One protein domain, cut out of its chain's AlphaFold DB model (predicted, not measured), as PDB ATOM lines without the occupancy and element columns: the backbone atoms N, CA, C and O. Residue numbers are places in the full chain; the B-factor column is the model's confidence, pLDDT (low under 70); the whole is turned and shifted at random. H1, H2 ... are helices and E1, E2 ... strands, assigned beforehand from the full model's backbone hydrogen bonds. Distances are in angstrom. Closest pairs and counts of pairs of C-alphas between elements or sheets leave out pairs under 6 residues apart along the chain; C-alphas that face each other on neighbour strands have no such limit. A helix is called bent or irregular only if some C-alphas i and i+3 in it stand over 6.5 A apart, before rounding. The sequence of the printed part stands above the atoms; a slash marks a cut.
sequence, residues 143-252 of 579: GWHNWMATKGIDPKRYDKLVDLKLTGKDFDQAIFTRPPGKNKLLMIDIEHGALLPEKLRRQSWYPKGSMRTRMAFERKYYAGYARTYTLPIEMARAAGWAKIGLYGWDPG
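Overview. This is residues 143 to 252 of the 579 residues of an uncharacterized protein of Planctomycetes bacterium SM23_25 (UniProt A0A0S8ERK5). One long helix, H3, runs along most of the length of the domain, with a small parallel sheet of two strands, E1 and E2, beside its last part, at residues 229 to 237. The short helix H1 lies crosswise near H3, about perpendicular to it and close to it at Trp 144 and Thr 228, and a long loop, residues 151 to 184, leads from H1 to E1; the tiny helix H2 lies near the first half of H3, close to it at Pro 197 and Glu 218. The printed part has 110 residues with three named helices and two named strands, in the order H1, E1, H2, H3, E2; the class is mixed, helices and strands, with under half of the residues in named elements. The whole is only just compact, close to loose, with a radius of gyration of the C-alphas of 15.7 A, and elongated, spanning 52 by 30 by 20 A.

Arrangement. E1, residues 185 to 189, and E2, residues 243 to 247, are parallel neighbours, with 21 degrees between their directions. The C-alphas of 187 and 245 face each other at 4.9 A. N 186 and O 243, and N 245 and O 186, are within hydrogen-bond range, each at 2.9 A. H3, residues 211 to 238, comes nearest to E2 at the C-alphas of Ile 233 and Ile 244, 6.8 A apart. Its closest C-alphas to E1 are those of Pro 232 and Ile 188, 7.7 A apart. E1, H2 and H3, and E2 form a strand-helix-strand unit, two parallel strands with helices between them along the chain, and its crossover is right-handed; H2 is residues 197 to 200. H2 and H3 are close but not clearly touching, the closest C-alphas being those of Pro 197 and Glu 218, 7.6 A apart. H1, residues 144 to 150, is close to H3 but not clearly touching, with the C-alphas of Trp 144 and Thr 228 closest at 7.2 A, and their lines about perpendicular at 81 degrees. H1 is apart from H2 and E2. Every O i to N i+4 pair is within hydrogen-bond range in H1 and 21 of 24 are in H3, while H2 is too short for such a pair.

Along the chain. E1 is 13.2 A long and E2 13.4 A. H3 is 39.0 A long, from C-alpha 211 at (19.284, 53.164, 43.296) to C-alpha 238 at (26.071, 59.672, 5.496). It has a kink of 40 degrees near residue 229; it is neither bent nor irregular, but only just: C-alphas 229 and 232 are 6.2 A apart. H1 begins at C-alpha 144 (28.047, 43.364, 16.726) and is 9.9 A long; H2 is 4.9 A long.

Size, cuts and confidence. The two C-alphas farthest apart, those of Lys 182 and Ser 210, are 52.8 A apart. The printed part has no cut. The link from H1 to E1 is long, with 34 residues, and that from H3 to E2 is tight. Residues 208 to 213, of which 211 to 213 belong to H3, stand free. The mean pLDDT of the printed part is 89.4; residues 168, 172 to 175, 177 and 251 to 252 are under 70.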
ATOM      1  N   GLY A 143      27.718  42.367  12.444       87.12
ATOM      2  CA  GLY A 143      28.008  41.339  13.449       87.12
ATOM      3  C   GLY A 143      28.528  41.915  14.766       87.12
ATOM      4  O   GLY A 143      29.687  41.688  15.115       87.12
ATOM      5  N   TRP A 144      27.681  42.642  15.501       89.50
ATOM      6  CA  TRP A 144      28.047  43.364  16.726       89.50
ATOM      7  C   TRP A 144      28.803  42.524  17.750       89.50
ATOM      8  O   TRP A 144      29.803  42.989  18.280       89.50
ATOM      9  N   HIS A 145      28.377  41.287  18.015       91.06
ATOM     10  CA  HIS A 145      29.046  40.422  18.995       91.06
ATOM     11  C   HIS A 145      30.474  40.054  18.581       91.06
ATOM     12  O   HIS A 145      31.371  40.075  19.423       91.06
ATOM     13  N   ASN A 146      30.707  39.808  17.288       89.81
ATOM     14  CA  ASN A 146      32.042  39.526  16.755       89.81
ATOM     15  C   ASN A 146      32.931  40.776  16.824       89.81
ATOM     16  O   ASN A 146      34.077  40.695  17.251       89.81
ATOM     17  N   TRP A 147      32.392  41.943  16.456       90.31
ATOM     18  CA  TRP A 147      33.117  43.212  16.532       90.31
ATOM     19  C   TRP A 147      33.429  43.623  17.981       90.31
ATOM     20  O   TRP A 147      34.540  44.044  18.279       90.31
ATOM     21  N   MET A 148      32.492  43.447  18.917       92.56
ATOM     22  CA  MET A 148      32.733  43.716  20.340       92.56
ATOM     23  C   MET A 148      33.859  42.823  20.874       92.56
ATOM     24  O   MET A 148      34.757  43.323  21.553       92.56
ATOM     25  N   ALA A 149      33.879  41.542  20.485       92.06
ATOM     26  CA  ALA A 149      34.948  40.619  20.848       92.06
ATOM     27  C   ALA A 149      36.326  41.055  20.310       92.06
ATOM     28  O   ALA A 149      37.290  41.036  21.073       92.06
ATOM     29  N   THR A 150      36.440  41.530  19.058       91.50
ATOM     30  CA  THR A 150      37.729  42.040  18.529       91.50
ATOM     31  C   THR A 150      38.191  43.345  19.182       91.50
ATOM     32  O   THR A 150      39.369  43.685  19.097       91.50
ATOM     33  N   LYS A 151      37.301  44.064  19.878       91.00
ATOM     34  CA  LYS A 151      37.630  45.237  20.708       91.00
ATOM     35  C   LYS A 151      37.807  44.904  22.201       91.00
ATOM     36  O   LYS A 151      37.935  45.820  23.008       91.00
ATOM     37  N   GLY A 152      37.793  43.624  22.591       94.19
ATOM     38  CA  GLY A 152      37.930  43.198  23.992       94.19
ATOM     39  C   GLY A 152      36.714  43.511  24.878       94.19
ATOM     40  O   GLY A 152      36.833  43.569  26.101       94.19
ATOM     41  N   ILE A 153      35.541  43.733  24.281       94.75
ATOM     42  CA  ILE A 153      34.288  44.037  24.980       94.75
ATOM     43  C   ILE A 153      33.426  42.766  25.018       94.75
ATOM     44  O   ILE A 153      33.108  42.199  23.975       94.75
ATOM     45  N   ASP A 154      33.001  42.327  26.212       94.69
ATOM     46  CA  ASP A 154      32.012  41.241  26.358       94.69
ATOM     47  C   ASP A 154      30.752  41.589  25.531       94.69
ATOM     48  O   ASP A 154      30.186  42.665  25.744       94.69
ATOM     49  N   PRO A 155      30.283  40.712  24.615       93.25
ATOM     50  CA  PRO A 155      29.142  40.964  23.726       93.25
ATOM     51  C   PRO A 155      27.830  41.411  24.389       93.25
ATOM     52  O   PRO A 155      26.921  41.875  23.703       93.25
ATOM     53  N   LYS A 156      27.694  41.274  25.714       93.94
ATOM     54  CA  LYS A 156      26.535  41.755  26.483       93.94
ATOM     55  C   LYS A 156      26.737  43.142  27.100       93.94
ATOM     56  O   LYS A 156      25.765  43.686  27.615       93.94
ATOM     57  N   ARG A 157      27.943  43.724  27.072       96.44
ATOM     58  CA  ARG A 157      28.326  45.001  27.718       96.44
ATOM     59  C   ARG A 157      27.965  46.234  26.895       96.44
ATOM     60  O   ARG A 157      28.808  47.079  26.596       96.44
ATOM     61  N   TYR A 158      26.689  46.372  26.550       96.81
ATOM     62  CA  TYR A 158      26.219  47.530  25.787       96.81
ATOM     63  C   TYR A 158      26.435  48.869  26.522       96.81
ATOM     64  O   TYR A 158      26.615  49.891  25.870       96.81
ATOM     65  N   ASP A 159      26.552  48.872  27.860       97.19
ATOM     66  CA  ASP A 159      26.928  50.051  28.663       97.19
ATOM     67  C   ASP A 159      28.280  50.673  28.272       97.19
ATOM     68  O   ASP A 159      28.522  51.844  28.569       97.19
ATOM     69  N   LYS A 160      29.151  49.905  27.604       95.94
ATOM     70  CA  LYS A 160      30.444  50.368  27.094       95.94
ATOM     71  C   LYS A 160      30.368  51.054  25.734       95.94
ATOM     72  O   LYS A 160      31.322  51.733  25.386       95.94
ATOM     73  N   LEU A 161      29.279  50.901  24.975       93.31
ATOM     74  CA  LEU A 161      29.208  51.376  23.588       93.31
ATOM     75  C   LEU A 161      28.810  52.848  23.446       93.31
ATOM     76  O   LEU A 161      29.180  53.480  22.464       93.31
ATOM     77  N   VAL A 162      28.057  53.399  24.403       90.12
ATOM     78  CA  VAL A 162      27.472  54.747  24.266       90.12
ATOM     79  C   VAL A 162      28.507  55.880  24.311       90.12
ATOM     80  O   VAL A 162      28.282  56.917  23.697       90.12
ATOM     81  N   ASP A 163      29.651  55.674  24.972       85.25
ATOM     82  CA  ASP A 163      30.735  56.669  25.028       85.25
ATOM     83  C   ASP A 163      31.745  56.515  23.870       85.25
ATOM     84  O   ASP A 163      32.657  57.333  23.729       85.25
ATOM     85  N   LEU A 164      31.640  55.452  23.059       85.88
ATOM     86  CA  LEU A 164      32.596  55.198  21.983       85.88
ATOM     87  C   LEU A 164      32.324  56.125  20.797       85.88
ATOM     88  O   LEU A 164      31.261  56.082  20.175       85.88
ATOM     89  N   LYS A 165      33.339  56.910  20.426       84.62
ATOM     90  CA  LYS A 165      33.366  57.702  19.188       84.62
ATOM     91  C   LYS A 165      33.647  56.799  17.985       84.62
ATOM     92  O   LYS A 165      34.722  56.846  17.398       84.62
ATOM     93  N   LEU A 166      32.683  55.943  17.668       80.94
ATOM     94  CA  LEU A 166      32.748  55.044  16.522       80.94
ATOM     95  C   LEU A 166      32.534  55.817  15.218       80.94
ATOM     96  O   LEU A 166      31.655  56.674  15.128       80.94
ATOM     97  N   THR A 167      33.341  55.495  14.213       76.56
ATOM     98  CA  THR A 167      33.351  56.152  12.903       76.56
ATOM     99  C   THR A 167      33.048  55.150  11.797       76.56
ATOM    100  O   THR A 167      33.104  53.945  12.016       76.56
ATOM    101  N   GLY A 168      32.816  55.620  10.567       68.69
ATOM    102  CA  GLY A 168      32.608  54.717   9.430       68.69
ATOM    103  C   GLY A 168      33.760  53.735   9.166       68.69
ATOM    104  O   GLY A 168      33.527  52.674   8.600       68.69
ATOM    105  N   LYS A 169      34.982  54.042   9.628       74.81
ATOM    106  CA  LYS A 169      36.155  53.157   9.516       74.81
ATOM    107  C   LYS A 169      36.101  51.954  10.465       74.81
ATOM    108  O   LYS A 169      36.786  50.969  10.226       74.81
ATOM    109  N   ASP A 170      35.293  52.013  11.525       77.25
ATOM    110  CA  ASP A 170      35.113  50.904  12.470       77.25
ATOM    111  C   ASP A 170      34.175  49.808  11.936       77.25
ATOM    112  O   ASP A 170      34.095  48.726  12.524       77.25
ATOM    113  N   PHE A 171      33.490  50.082  10.821       73.19
ATOM    114  CA  PHE A 171      32.529  49.205  10.163       73.19
ATOM    115  C   PHE A 171      33.037  48.879   8.760       73.19
ATOM    116  O   PHE A 171      32.549  49.423   7.768       73.19
ATOM    117  N   ASP A 172      34.001  47.960   8.677       64.19
ATOM    118  CA  ASP A 172      34.539  47.425   7.418       64.19
ATOM    119  C   ASP A 172      33.532  46.494   6.709       64.19
ATOM    120  O   ASP A 172      33.762  45.319   6.428       64.19
ATOM    121  N   GLN A 173      32.325  47.010   6.487       66.75
ATOM    122  CA  GLN A 173      31.281  46.348   5.738       66.75
ATOM    123  C   GLN A 173      31.044  47.097   4.442       66.75
ATOM    124  O   GLN A 173      30.436  48.170   4.410       66.75
ATOM    125  N   ALA A 174      31.428  46.432   3.355       67.25
ATOM    126  CA  ALA A 174      31.287  46.868   1.972       67.25
ATOM    127  C   ALA A 174      29.834  47.099   1.497       67.25
ATOM    128  O   ALA A 174      29.586  47.080   0.295       67.25
ATOM    129  N   ILE A 175      28.858  47.246   2.401       69.75
ATOM    130  CA  ILE A 175      27.502  47.719   2.111       69.75
ATOM    131  C   ILE A 175      27.348  49.219   2.348       69.75
ATOM    132  O   ILE A 175      26.767  49.889   1.500       69.75
ATOM    133  N   PHE A 176      27.889  49.758   3.444       70.75
ATOM    134  CA  PHE A 176      27.772  51.186   3.755       70.75
ATOM    135  C   PHE A 176      28.618  52.044   2.808       70.75
ATOM    136  O   PHE A 176      28.336  53.218   2.623       70.75
ATOM    137  N   THR A 177      29.605  51.438   2.143       68.38
ATOM    138  CA  THR A 177      30.411  52.064   1.087       68.38
ATOM    139  C   THR A 177      29.791  51.958  -0.312       68.38
ATOM    140  O   THR A 177      30.354  52.496  -1.264       68.38
ATOM    141  N   ARG A 178      28.644  51.277  -0.486       73.69
ATOM    142  CA  ARG A 178      27.968  51.201  -1.794       73.69
ATOM    143  C   ARG A 178      27.134  52.456  -2.038       73.69
ATOM    144  O   ARG A 178      26.361  52.828  -1.152       73.69
ATOM    145  N   PRO A 179      27.198  53.043  -3.247       78.44
ATOM    146  CA  PRO A 179      26.307  54.131  -3.606       78.44
ATOM    147  C   PRO A 179      24.848  53.646  -3.572       78.44
ATOM    148  O   PRO A 179      24.559  52.513  -3.981       78.44
ATOM    149  N   PRO A 180      23.913  54.481  -3.095       84.75
ATOM    150  CA  PRO A 180      22.512  54.114  -3.001       84.75
ATOM    151  C   PRO A 180      21.878  53.980  -4.389       84.75
ATOM    152  O   PRO A 180      22.091  54.806  -5.277       84.75
ATOM    153  N   GLY A 181      21.052  52.945  -4.567       79.25
ATOM    154  CA  GLY A 181      20.232  52.780  -5.772       79.25
ATOM    155  C   GLY A 181      19.140  53.851  -5.893       79.25
ATOM    156  O   GLY A 181      18.914  54.627  -4.964       79.25
ATOM    157  N   LYS A 182      18.410  53.864  -7.017       84.00
ATOM    158  CA  LYS A 182      17.422  54.908  -7.362       84.00
ATOM    159  C   LYS A 182      16.424  55.225  -6.236       84.00
ATOM    160  O   LYS A 182      16.261  56.393  -5.894       84.00
ATOM    161  N   ASN A 183      15.790  54.222  -5.621       83.69
ATOM    162  CA  ASN A 183      14.868  54.453  -4.497       83.69
ATOM    163  C   ASN A 183      15.528  54.758  -3.145       83.69
ATOM    164  O   ASN A 183      14.797  55.096  -2.208       83.69
ATOM    165  N   LYS A 184      16.856  54.621  -3.027       90.50
ATOM    166  CA  LYS A 184      17.638  54.795  -1.792       90.50
ATOM    167  C   LYS A 184      17.125  53.961  -0.601       90.50
ATOM    168  O   LYS A 184      17.227  54.413   0.542       90.50
ATOM    169  N   LEU A 185      16.579  52.767  -0.881       92.31
ATOM    170  CA  LEU A 185      16.050  51.812   0.105       92.31
ATOM    171  C   LEU A 185      17.121  50.821   0.582       92.31
ATOM    172  O   LEU A 185      17.649  50.042  -0.215       92.31
ATOM    173  N   LEU A 186      17.371  50.823   1.889       92.50
ATOM    174  CA  LEU A 186      18.267  49.910   2.593       92.50
ATOM    175  C   LEU A 186      17.490  49.153   3.677       92.50
ATOM    176  O   LEU A 186      16.902  49.774   4.563       92.50
ATOM    177  N   MET A 187      17.556  47.822   3.660       92.75
ATOM    178  CA  MET A 187      17.320  47.030   4.866       92.75
ATOM    179  C   MET A 187      18.652  46.782   5.572       92.75
ATOM    180  O   MET A 187      19.602  46.305   4.947       92.75
ATOM    181  N   ILE A 188      18.687  47.032   6.879       91.69
ATOM    182  CA  ILE A 188      19.754  46.561   7.761       91.69
ATOM    183  C   ILE A 188      19.191  45.455   8.661       91.69
ATOM    184  O   ILE A 188      18.135  45.611   9.274       91.69
ATOM    185  N   ASP A 189      19.891  44.331   8.716       89.25
ATOM    186  CA  ASP A 189      19.545  43.135   9.484       89.25
ATOM    187  C   ASP A 189      20.459  43.019  10.704       89.25
ATOM    188  O   ASP A 189      21.685  42.965  10.582       89.25
ATOM    189  N   ILE A 190      19.863  43.086  11.895       88.69
ATOM    190  CA  ILE A 190      20.584  43.093  13.167       88.69
ATOM    191  C   ILE A 190      19.789  42.258  14.188       88.69
ATOM    192  O   ILE A 190      18.912  42.759  14.898       88.69
ATOM    193  N   GLU A 191      20.097  40.962  14.265       84.75
ATOM    194  CA  GLU A 191      19.470  39.998  15.184       84.75
ATOM    195  C   GLU A 191      20.290  39.784  16.479       84.75
ATOM    196  O   GLU A 191      20.937  38.751  16.664       84.75
ATOM    197  N   HIS A 192      20.233  40.716  17.439       88.12
ATOM    198  CA  HIS A 192      20.733  40.476  18.805       88.12
ATOM    199  C   HIS A 192      19.836  41.109  19.875       88.12
ATOM    200  O   HIS A 192      19.170  42.104  19.641       88.12
ATOM    201  N   GLY A 193      19.791  40.519  21.074       89.06
ATOM    202  CA  GLY A 193      18.875  40.943  22.142       89.06
ATOM    203  C   GLY A 193      19.551  41.671  23.307       89.06
ATOM    204  O   GLY A 193      20.655  41.314  23.728       89.06
ATOM    205  N   ALA A 194      18.847  42.644  23.890       92.50
ATOM    206  CA  ALA A 194      19.193  43.238  25.182       92.50
ATOM    207  C   ALA A 194      18.818  42.311  26.353       92.50
ATOM    208  O   ALA A 194      17.815  41.589  26.302       92.50
ATOM    209  N   LEU A 195      19.559  42.385  27.464       94.31
ATOM    210  CA  LEU A 195      19.102  41.808  28.729       94.31
ATOM    211  C   LEU A 195      17.932  42.638  29.282       94.31
ATOM    212  O   LEU A 195      18.034  43.857  29.390       94.31
ATOM    213  N   LEU A 196      16.833  41.985  29.672       92.19
ATOM    214  CA  LEU A 196      15.775  42.625  30.470       92.19
ATOM    215  C   LEU A 196      16.299  42.965  31.881       92.19
ATOM    216  O   LEU A 196      17.249  42.304  32.326       92.19
ATOM    217  N   PRO A 197      15.712  43.944  32.600       95.00
ATOM    218  CA  PRO A 197      16.268  44.461  33.853       95.00
ATOM    219  C   PRO A 197      16.554  43.375  34.898       95.00
ATOM    220  O   PRO A 197      17.575  43.411  35.578       95.00
ATOM    221  N   GLU A 198      15.718  42.342  34.981       95.12
ATOM    222  CA  GLU A 198      15.840  41.245  35.949       95.12
ATOM    223  C   GLU A 198      17.031  40.322  35.644       95.12
ATOM    224  O   GLU A 198      17.588  39.709  36.554       95.12
ATOM    225  N   LYS A 199      17.431  40.220  34.367       96.12
ATOM    226  CA  LYS A 199      18.638  39.496  33.930       96.12
ATOM    227  C   LYS A 199      19.879  40.385  33.987       96.12
ATOM    228  O   LYS A 199      20.950  39.899  34.343       96.12
ATOM    229  N   LEU A 200      19.727  41.671  33.667       97.56
ATOM    230  CA  LEU A 200      20.784  42.680  33.718       97.56
ATOM    231  C   LEU A 200      21.303  42.873  35.153       97.56
ATOM    232  O   LEU A 200      22.504  42.793  35.388       97.56
ATOM    233  N   ARG A 201      20.393  42.985  36.129       97.62
ATOM    234  CA  ARG A 201      20.691  43.101  37.572       97.62
ATOM    235  C   ARG A 201      21.424  41.897  38.178       97.62
ATOM    236  O   ARG A 201      21.948  42.012  39.279       97.62
ATOM    237  N   ARG A 202      21.445  40.747  37.488       97.44
ATOM    238  CA  ARG A 202      22.134  39.512  37.918       97.44
ATOM    239  C   ARG A 202      23.542  39.358  37.339       97.44
ATOM    240  O   ARG A 202      24.210  38.381  37.661       97.44
ATOM    241  N   GLN A 203      23.984  40.252  36.454       98.00
ATOM    242  CA  GLN A 203      25.327  40.158  35.879       98.00
ATOM    243  C   GLN A 203      26.378  40.557  36.923       98.00
ATOM    244  O   GLN A 203      26.174  41.512  37.670       98.00
ATOM    245  N   SER A 204      27.520  39.866  36.959       97.19
ATOM    246  CA  SER A 204      28.604  40.128  37.926       97.19
ATOM    247  C   SER A 204      29.167  41.552  37.842       97.19
ATOM    248  O   SER A 204      29.643  42.094  38.837       97.19
ATOM    249  N   TRP A 205      29.072  42.168  36.663       96.75
ATOM    250  CA  TRP A 205      29.490  43.536  36.365       96.75
ATOM    251  C   TRP A 205      28.402  44.602  36.574       96.75
ATOM    252  O   TRP A 205      28.645  45.780  36.305       96.75
ATOM    253  N   TYR A 206      27.203  44.228  37.030       98.19
ATOM    254  CA  TYR A 206      26.144  45.182  37.350       98.19
ATOM    255  C   TYR A 206      26.455  45.911  38.677       98.19
ATOM    256  O   TYR A 206      26.840  45.265  39.656       98.19
ATOM    257  N   PRO A 207      26.302  47.248  38.766       97.38
ATOM    258  CA  PRO A 207      26.757  48.001  39.932       97.38
ATOM    259  C   PRO A 207      25.931  47.709  41.195       97.38
ATOM    260  O   PRO A 207      24.713  47.887  41.222       97.38
ATOM    261  N   LYS A 208      26.624  47.379  42.292       95.81
ATOM    262  CA  LYS A 208      26.046  47.157  43.635       95.81
ATOM    263  C   LYS A 208      25.674  48.451  44.393       95.81
ATOM    264  O   LYS A 208      25.358  48.400  45.574       95.81
ATOM    265  N   GLY A 209      25.745  49.611  43.736       93.25
ATOM    266  CA  GLY A 209      25.569  50.927  44.361       93.25
ATOM    267  C   GLY A 209      24.114  51.363  44.589       93.25
ATOM    268  O   GLY A 209      23.156  50.592  44.461       93.25
ATOM    269  N   SER A 210      23.954  52.657  44.889       97.00
ATOM    270  CA  SER A 210      22.657  53.306  45.137       97.00
ATOM    271  C   SER A 210      21.625  53.053  44.025       97.00
ATOM    272  O   SER A 210      21.976  52.744  42.882       97.00
ATOM    273  N   MET A 211      20.334  53.242  44.323       96.81
ATOM    274  CA  MET A 211      19.284  53.164  43.296       96.81
ATOM    275  C   MET A 211      19.556  54.135  42.130       96.81
ATOM    276  O   MET A 211      19.432  53.749  40.971       96.81
ATOM    277  N   ARG A 212      20.039  55.354  42.419       97.69
ATOM    278  CA  ARG A 212      20.432  56.348  41.403       97.69
ATOM    279  C   ARG A 212      21.552  55.828  40.495       97.69
ATOM    280  O   ARG A 212      21.445  55.957  39.277       97.69
ATOM    281  N   THR A 213      22.586  55.208  41.068       97.62
ATOM    282  CA  THR A 213      23.701  54.584  40.328       97.62
ATOM    283  C   THR A 213      23.199  53.461  39.420       97.62
ATOM    284  O   THR A 213      23.552  53.405  38.244       97.62
ATOM    285  N   ARG A 214      22.325  52.596  39.948       97.44
ATOM    286  CA  ARG A 214      21.715  51.473  39.225       97.44
ATOM    287  C   ARG A 214      20.840  51.940  38.057       97.44
ATOM    288  O   ARG A 214      21.052  51.505  36.932       97.44
ATOM    289  N   MET A 215      19.946  52.903  38.279       97.19
ATOM    290  CA  MET A 215      19.115  53.489  37.217       97.19
ATOM    291  C   MET A 215      19.939  54.228  36.150       97.19
ATOM    292  O   MET A 215      19.593  54.189  34.971       97.19
ATOM    293  N   ALA A 216      21.024  54.908  36.538       97.31
ATOM    294  CA  ALA A 216      21.929  55.546  35.583       97.31
ATOM    295  C   ALA A 216      22.643  54.509  34.702       97.31
ATOM    296  O   ALA A 216      22.718  54.691  33.488       97.31
ATOM    297  N   PHE A 217      23.096  53.400  35.295       97.94
ATOM    298  CA  PHE A 217      23.679  52.278  34.562       97.94
ATOM    299  C   PHE A 217      22.677  51.622  33.602       97.94
ATOM    300  O   PHE A 217      23.020  51.388  32.449       97.94
ATOM    301  N   GLU A 218      21.433  51.380  34.028       98.12
ATOM    302  CA  GLU A 218      20.395  50.812  33.153       98.12
ATOM    303  C   GLU A 218      20.091  51.721  31.956       98.12
ATOM    304  O   GLU A 218      20.083  51.249  30.821       98.12
ATOM    305  N   ARG A 219      19.942  53.038  32.168       97.62
ATOM    306  CA  ARG A 219      19.800  53.995  31.054       97.62
ATOM    307  C   ARG A 219      20.994  53.939  30.101       97.62
ATOM    308  O   ARG A 219      20.796  53.885  28.890       97.62
ATOM    309  N   LYS A 220      22.219  53.904  30.636       97.94
ATOM    310  CA  LYS A 220      23.453  53.811  29.842       97.94
ATOM    311  C   LYS A 220      23.508  52.525  29.011       97.94
ATOM    312  O   LYS A 220      23.836  52.563  27.829       97.94
ATOM    313  N   TYR A 221      23.135  51.403  29.621       98.12
ATOM    314  CA  TYR A 221      23.067  50.089  28.992       98.12
ATOM    315  C   TYR A 221      22.088  50.060  27.814       98.12
ATOM    316  O   TYR A 221      22.457  49.642  26.717       98.12
ATOM    317  N   TYR A 222      20.853  50.534  28.011       97.69
ATOM    318  CA  TYR A 222      19.839  50.515  26.955       97.69
ATOM    319  C   TYR A 222      20.087  51.566  25.864       97.69
ATOM    320  O   TYR A 222      19.811  51.285  24.698       97.69
ATOM    321  N   ALA A 223      20.696  52.711  26.192       97.12
ATOM    322  CA  ALA A 223      21.179  53.668  25.195       97.12
ATOM    323  C   ALA A 223      22.316  53.083  24.340       97.12
ATOM    324  O   ALA A 223      22.288  53.190  23.118       97.12
ATOM    325  N   GLY A 224      23.281  52.395  24.956       96.00
ATOM    326  CA  GLY A 224      24.340  51.695  24.227       96.00
ATOM    327  C   GLY A 224      23.835  50.504  23.407       96.00
ATOM    328  O   GLY A 224      24.363  50.236  22.331       96.00
ATOM    329  N   TYR A 225      22.766  49.830  23.845       95.69
ATOM    330  CA  TYR A 225      22.090  48.818  23.029       95.69
ATOM    331  C   TYR A 225      21.392  49.468  21.831       95.69
ATOM    332  O   TYR A 225      21.587  49.027  20.704       95.69
ATOM    333  N   ALA A 226      20.652  50.562  22.035       95.38
ATOM    334  CA  ALA A 226      20.066  51.327  20.936       95.38
ATOM    335  C   ALA A 226      21.134  51.810  19.939       95.38
ATOM    336  O   ALA A 226      20.914  51.725  18.732       95.38
ATOM    337  N   ARG A 227      22.328  52.195  20.420       93.31
ATOM    338  CA  ARG A 227      23.466  52.591  19.573       93.31
ATOM    339  C   ARG A 227      23.869  51.519  18.561       93.31
ATOM    340  O   ARG A 227      24.267  51.870  17.454       93.31
ATOM    341  N   THR A 228      23.706  50.235  18.898       92.88
ATOM    342  CA  THR A 228      23.987  49.137  17.955       92.88
ATOM    343  C   THR A 228      23.074  49.150  16.724       92.88
ATOM    344  O   THR A 228      23.472  48.716  15.646       92.88
ATOM    345  N   TYR A 229      21.873  49.709  16.852       93.06
ATOM    346  CA  TYR A 229      20.911  49.832  15.762       93.06
ATOM    347  C   TYR A 229      20.977  51.194  15.062       93.06
ATOM    348  O   TYR A 229      20.841  51.248  13.844       93.06
ATOM    349  N   THR A 230      21.210  52.288  15.798       93.44
ATOM    350  CA  THR A 230      21.176  53.647  15.227       93.44
ATOM    351  C   THR A 230      22.438  54.021  14.453       93.44
ATOM    352  O   THR A 230      22.349  54.665  13.413       93.44
ATOM    353  N   LEU A 231      23.618  53.571  14.881       91.00
ATOM    354  CA  LEU A 231      24.877  53.919  14.216       91.00
ATOM    355  C   LEU A 231      24.990  53.373  12.770       91.00
ATOM    356  O   LEU A 231      25.355  54.141  11.880       91.00
ATOM    357  N   PRO A 232      24.596  52.118  12.460       90.38
ATOM    358  CA  PRO A 232      24.485  51.658  11.071       90.38
ATOM    359  C   PRO A 232      23.536  52.503  10.201       90.38
ATOM    360  O   PRO A 232      23.766  52.640   8.999       90.38
ATOM    361  N   ILE A 233      22.492  53.102  10.791       92.38
ATOM    362  CA  ILE A 233      21.573  54.012  10.089       92.38
ATOM    363  C   ILE A 233      22.260  55.350   9.805       92.38
ATOM    364  O   ILE A 233      22.223  55.809   8.668       92.38
ATOM    365  N   GLU A 234      22.922  55.959  10.792       91.50
ATOM    366  CA  GLU A 234      23.688  57.205  10.611       91.50
ATOM    367  C   GLU A 234      24.739  57.064   9.505       91.50
ATOM    368  O   GLU A 234      24.838  57.919   8.624       91.50
ATOM    369  N   MET A 235      25.468  55.946   9.497       88.19
ATOM    370  CA  MET A 235      26.422  55.616   8.440       88.19
ATOM    371  C   MET A 235      25.764  55.492   7.065       88.19
ATOM    372  O   MET A 235      26.271  56.034   6.085       88.19
ATOM    373  N   ALA A 236      24.626  54.804   6.980       90.69
ATOM    374  CA  ALA A 236      23.876  54.702   5.739       90.69
ATOM    375  C   ALA A 236      23.360  56.076   5.262       90.69
ATOM    376  O   ALA A 236      23.464  56.386   4.075       90.69
ATOM    377  N   ARG A 237      22.875  56.940   6.165       92.69
ATOM    378  CA  ARG A 237      22.475  58.316   5.823       92.69
ATOM    379  C   ARG A 237      23.664  59.141   5.324       92.69
ATOM    380  O   ARG A 237      23.530  59.813   4.306       92.69
ATOM    381  N   ALA A 238      24.836  59.028   5.956       89.75
ATOM    382  CA  ALA A 238      26.071  59.672   5.496       89.75
ATOM    383  C   ALA A 238      26.523  59.175   4.105       89.75
ATOM    384  O   ALA A 238      27.024  59.958   3.303       89.75
ATOM    385  N   ALA A 239      26.272  57.904   3.780       88.00
ATOM    386  CA  ALA A 239      26.460  57.333   2.443       88.00
ATOM    387  C   ALA A 239      25.317  57.659   1.448       88.00
ATOM    388  O   ALA A 239      25.301  57.160   0.322       88.00
ATOM    389  N   GLY A 240      24.350  58.498   1.834       91.50
ATOM    390  CA  GLY A 240      23.286  59.007   0.967       91.50
ATOM    391  C   GLY A 240      22.025  58.140   0.868       91.50
ATOM    392  O   GLY A 240      21.160  58.449   0.034       91.50
ATOM    393  N   TRP A 241      21.890  57.084   1.682       92.69
ATOM    394  CA  TRP A 241      20.651  56.304   1.810       92.69
ATOM    395  C   TRP A 241      19.560  57.135   2.504       92.69
ATOM    396  O   TRP A 241      19.841  57.913   3.413       92.69
ATOM    397  N   ALA A 242      18.305  56.988   2.066       93.69
ATOM    398  CA  ALA A 242      17.207  57.881   2.468       93.69
ATOM    399  C   ALA A 242      15.923  57.162   2.917       93.69
ATOM    400  O   ALA A 242      14.989  57.818   3.365       93.69
ATOM    401  N   LYS A 243      15.856  55.834   2.757       95.06
ATOM    402  CA  LYS A 243      14.776  54.982   3.263       95.06
ATOM    403  C   LYS A 243      15.430  53.773   3.922       95.06
ATOM    404  O   LYS A 243      15.891  52.879   3.221       95.06
ATOM    405  N   ILE A 244      15.544  53.769   5.242       95.25
ATOM    406  CA  ILE A 244      16.309  52.770   5.991       95.25
ATOM    407  C   ILE A 244      15.375  52.041   6.954       95.25
ATOM    408  O   ILE A 244      14.730  52.665   7.795       95.25
ATOM    409  N   GLY A 245      15.284  50.720   6.834       93.94
ATOM    410  CA  GLY A 245      14.503  49.877   7.740       93.94
ATOM    411  C   GLY A 245      15.381  48.890   8.500       93.94
ATOM    412  O   GLY A 245      16.386  48.412   7.973       93.94
ATOM    413  N   LEU A 246      14.980  48.566   9.732       91.75
ATOM    414  CA  LEU A 246      15.636  47.561  10.572       91.75
ATOM    415  C   LEU A 246      14.808  46.280  10.640       91.75
ATOM    416  O   LEU A 246      13.670  46.316  11.117       91.75
ATOM    417  N   TYR A 247      15.412  45.164  10.243       89.88
ATOM    418  CA  TYR A 247      14.966  43.815  10.589       89.88
ATOM    419  C   TYR A 247      15.745  43.305  11.817       89.88
ATOM    420  O   TYR A 247      16.859  43.748  12.100       89.88
ATOM    421  N   GLY A 248      15.144  42.383  12.574       78.38
ATOM    422  CA  GLY A 248      15.777  41.717  13.721       78.38
ATOM    423  C   GLY A 248      15.658  42.451  15.064       78.38
ATOM    424  O   GLY A 248      15.854  41.831  16.109       78.38
ATOM    425  N   TRP A 249      15.263  43.729  15.074       79.94
ATOM    426  CA  TRP A 249      15.080  44.485  16.316       79.94
ATOM    427  C   TRP A 249      13.776  44.130  17.059       79.94
ATOM    428  O   TRP A 249      12.665  44.241  16.538       79.94
ATOM    429  N   ASP A 250      13.908  43.743  18.330       72.81
ATOM    430  CA  ASP A 250      12.847  43.938  19.328       72.81
ATOM    431  C   ASP A 250      12.669  45.464  19.526       72.81
ATOM    432  O   ASP A 250      13.657  46.195  19.421       72.81
ATOM    433  N   PRO A 251      11.461  45.997  19.796       64.69
ATOM    434  CA  PRO A 251      10.438  45.432  20.683       64.69
ATOM    435  C   PRO A 251       9.282  44.676  20.006       64.69
ATOM    436  O   PRO A 251       8.353  44.258  20.696       64.69
ATOM    437  N   GLY A 252       9.303  44.496  18.681       64.25
ATOM    438  CA  GLY A 252       8.272  43.777  17.915       64.25
ATOM    439  C   GLY A 252       8.286  42.248  18.081       64.25
ATOM    440  O   GLY A 252       7.997  41.523  17.131       64.25
TER     441      GLY A 252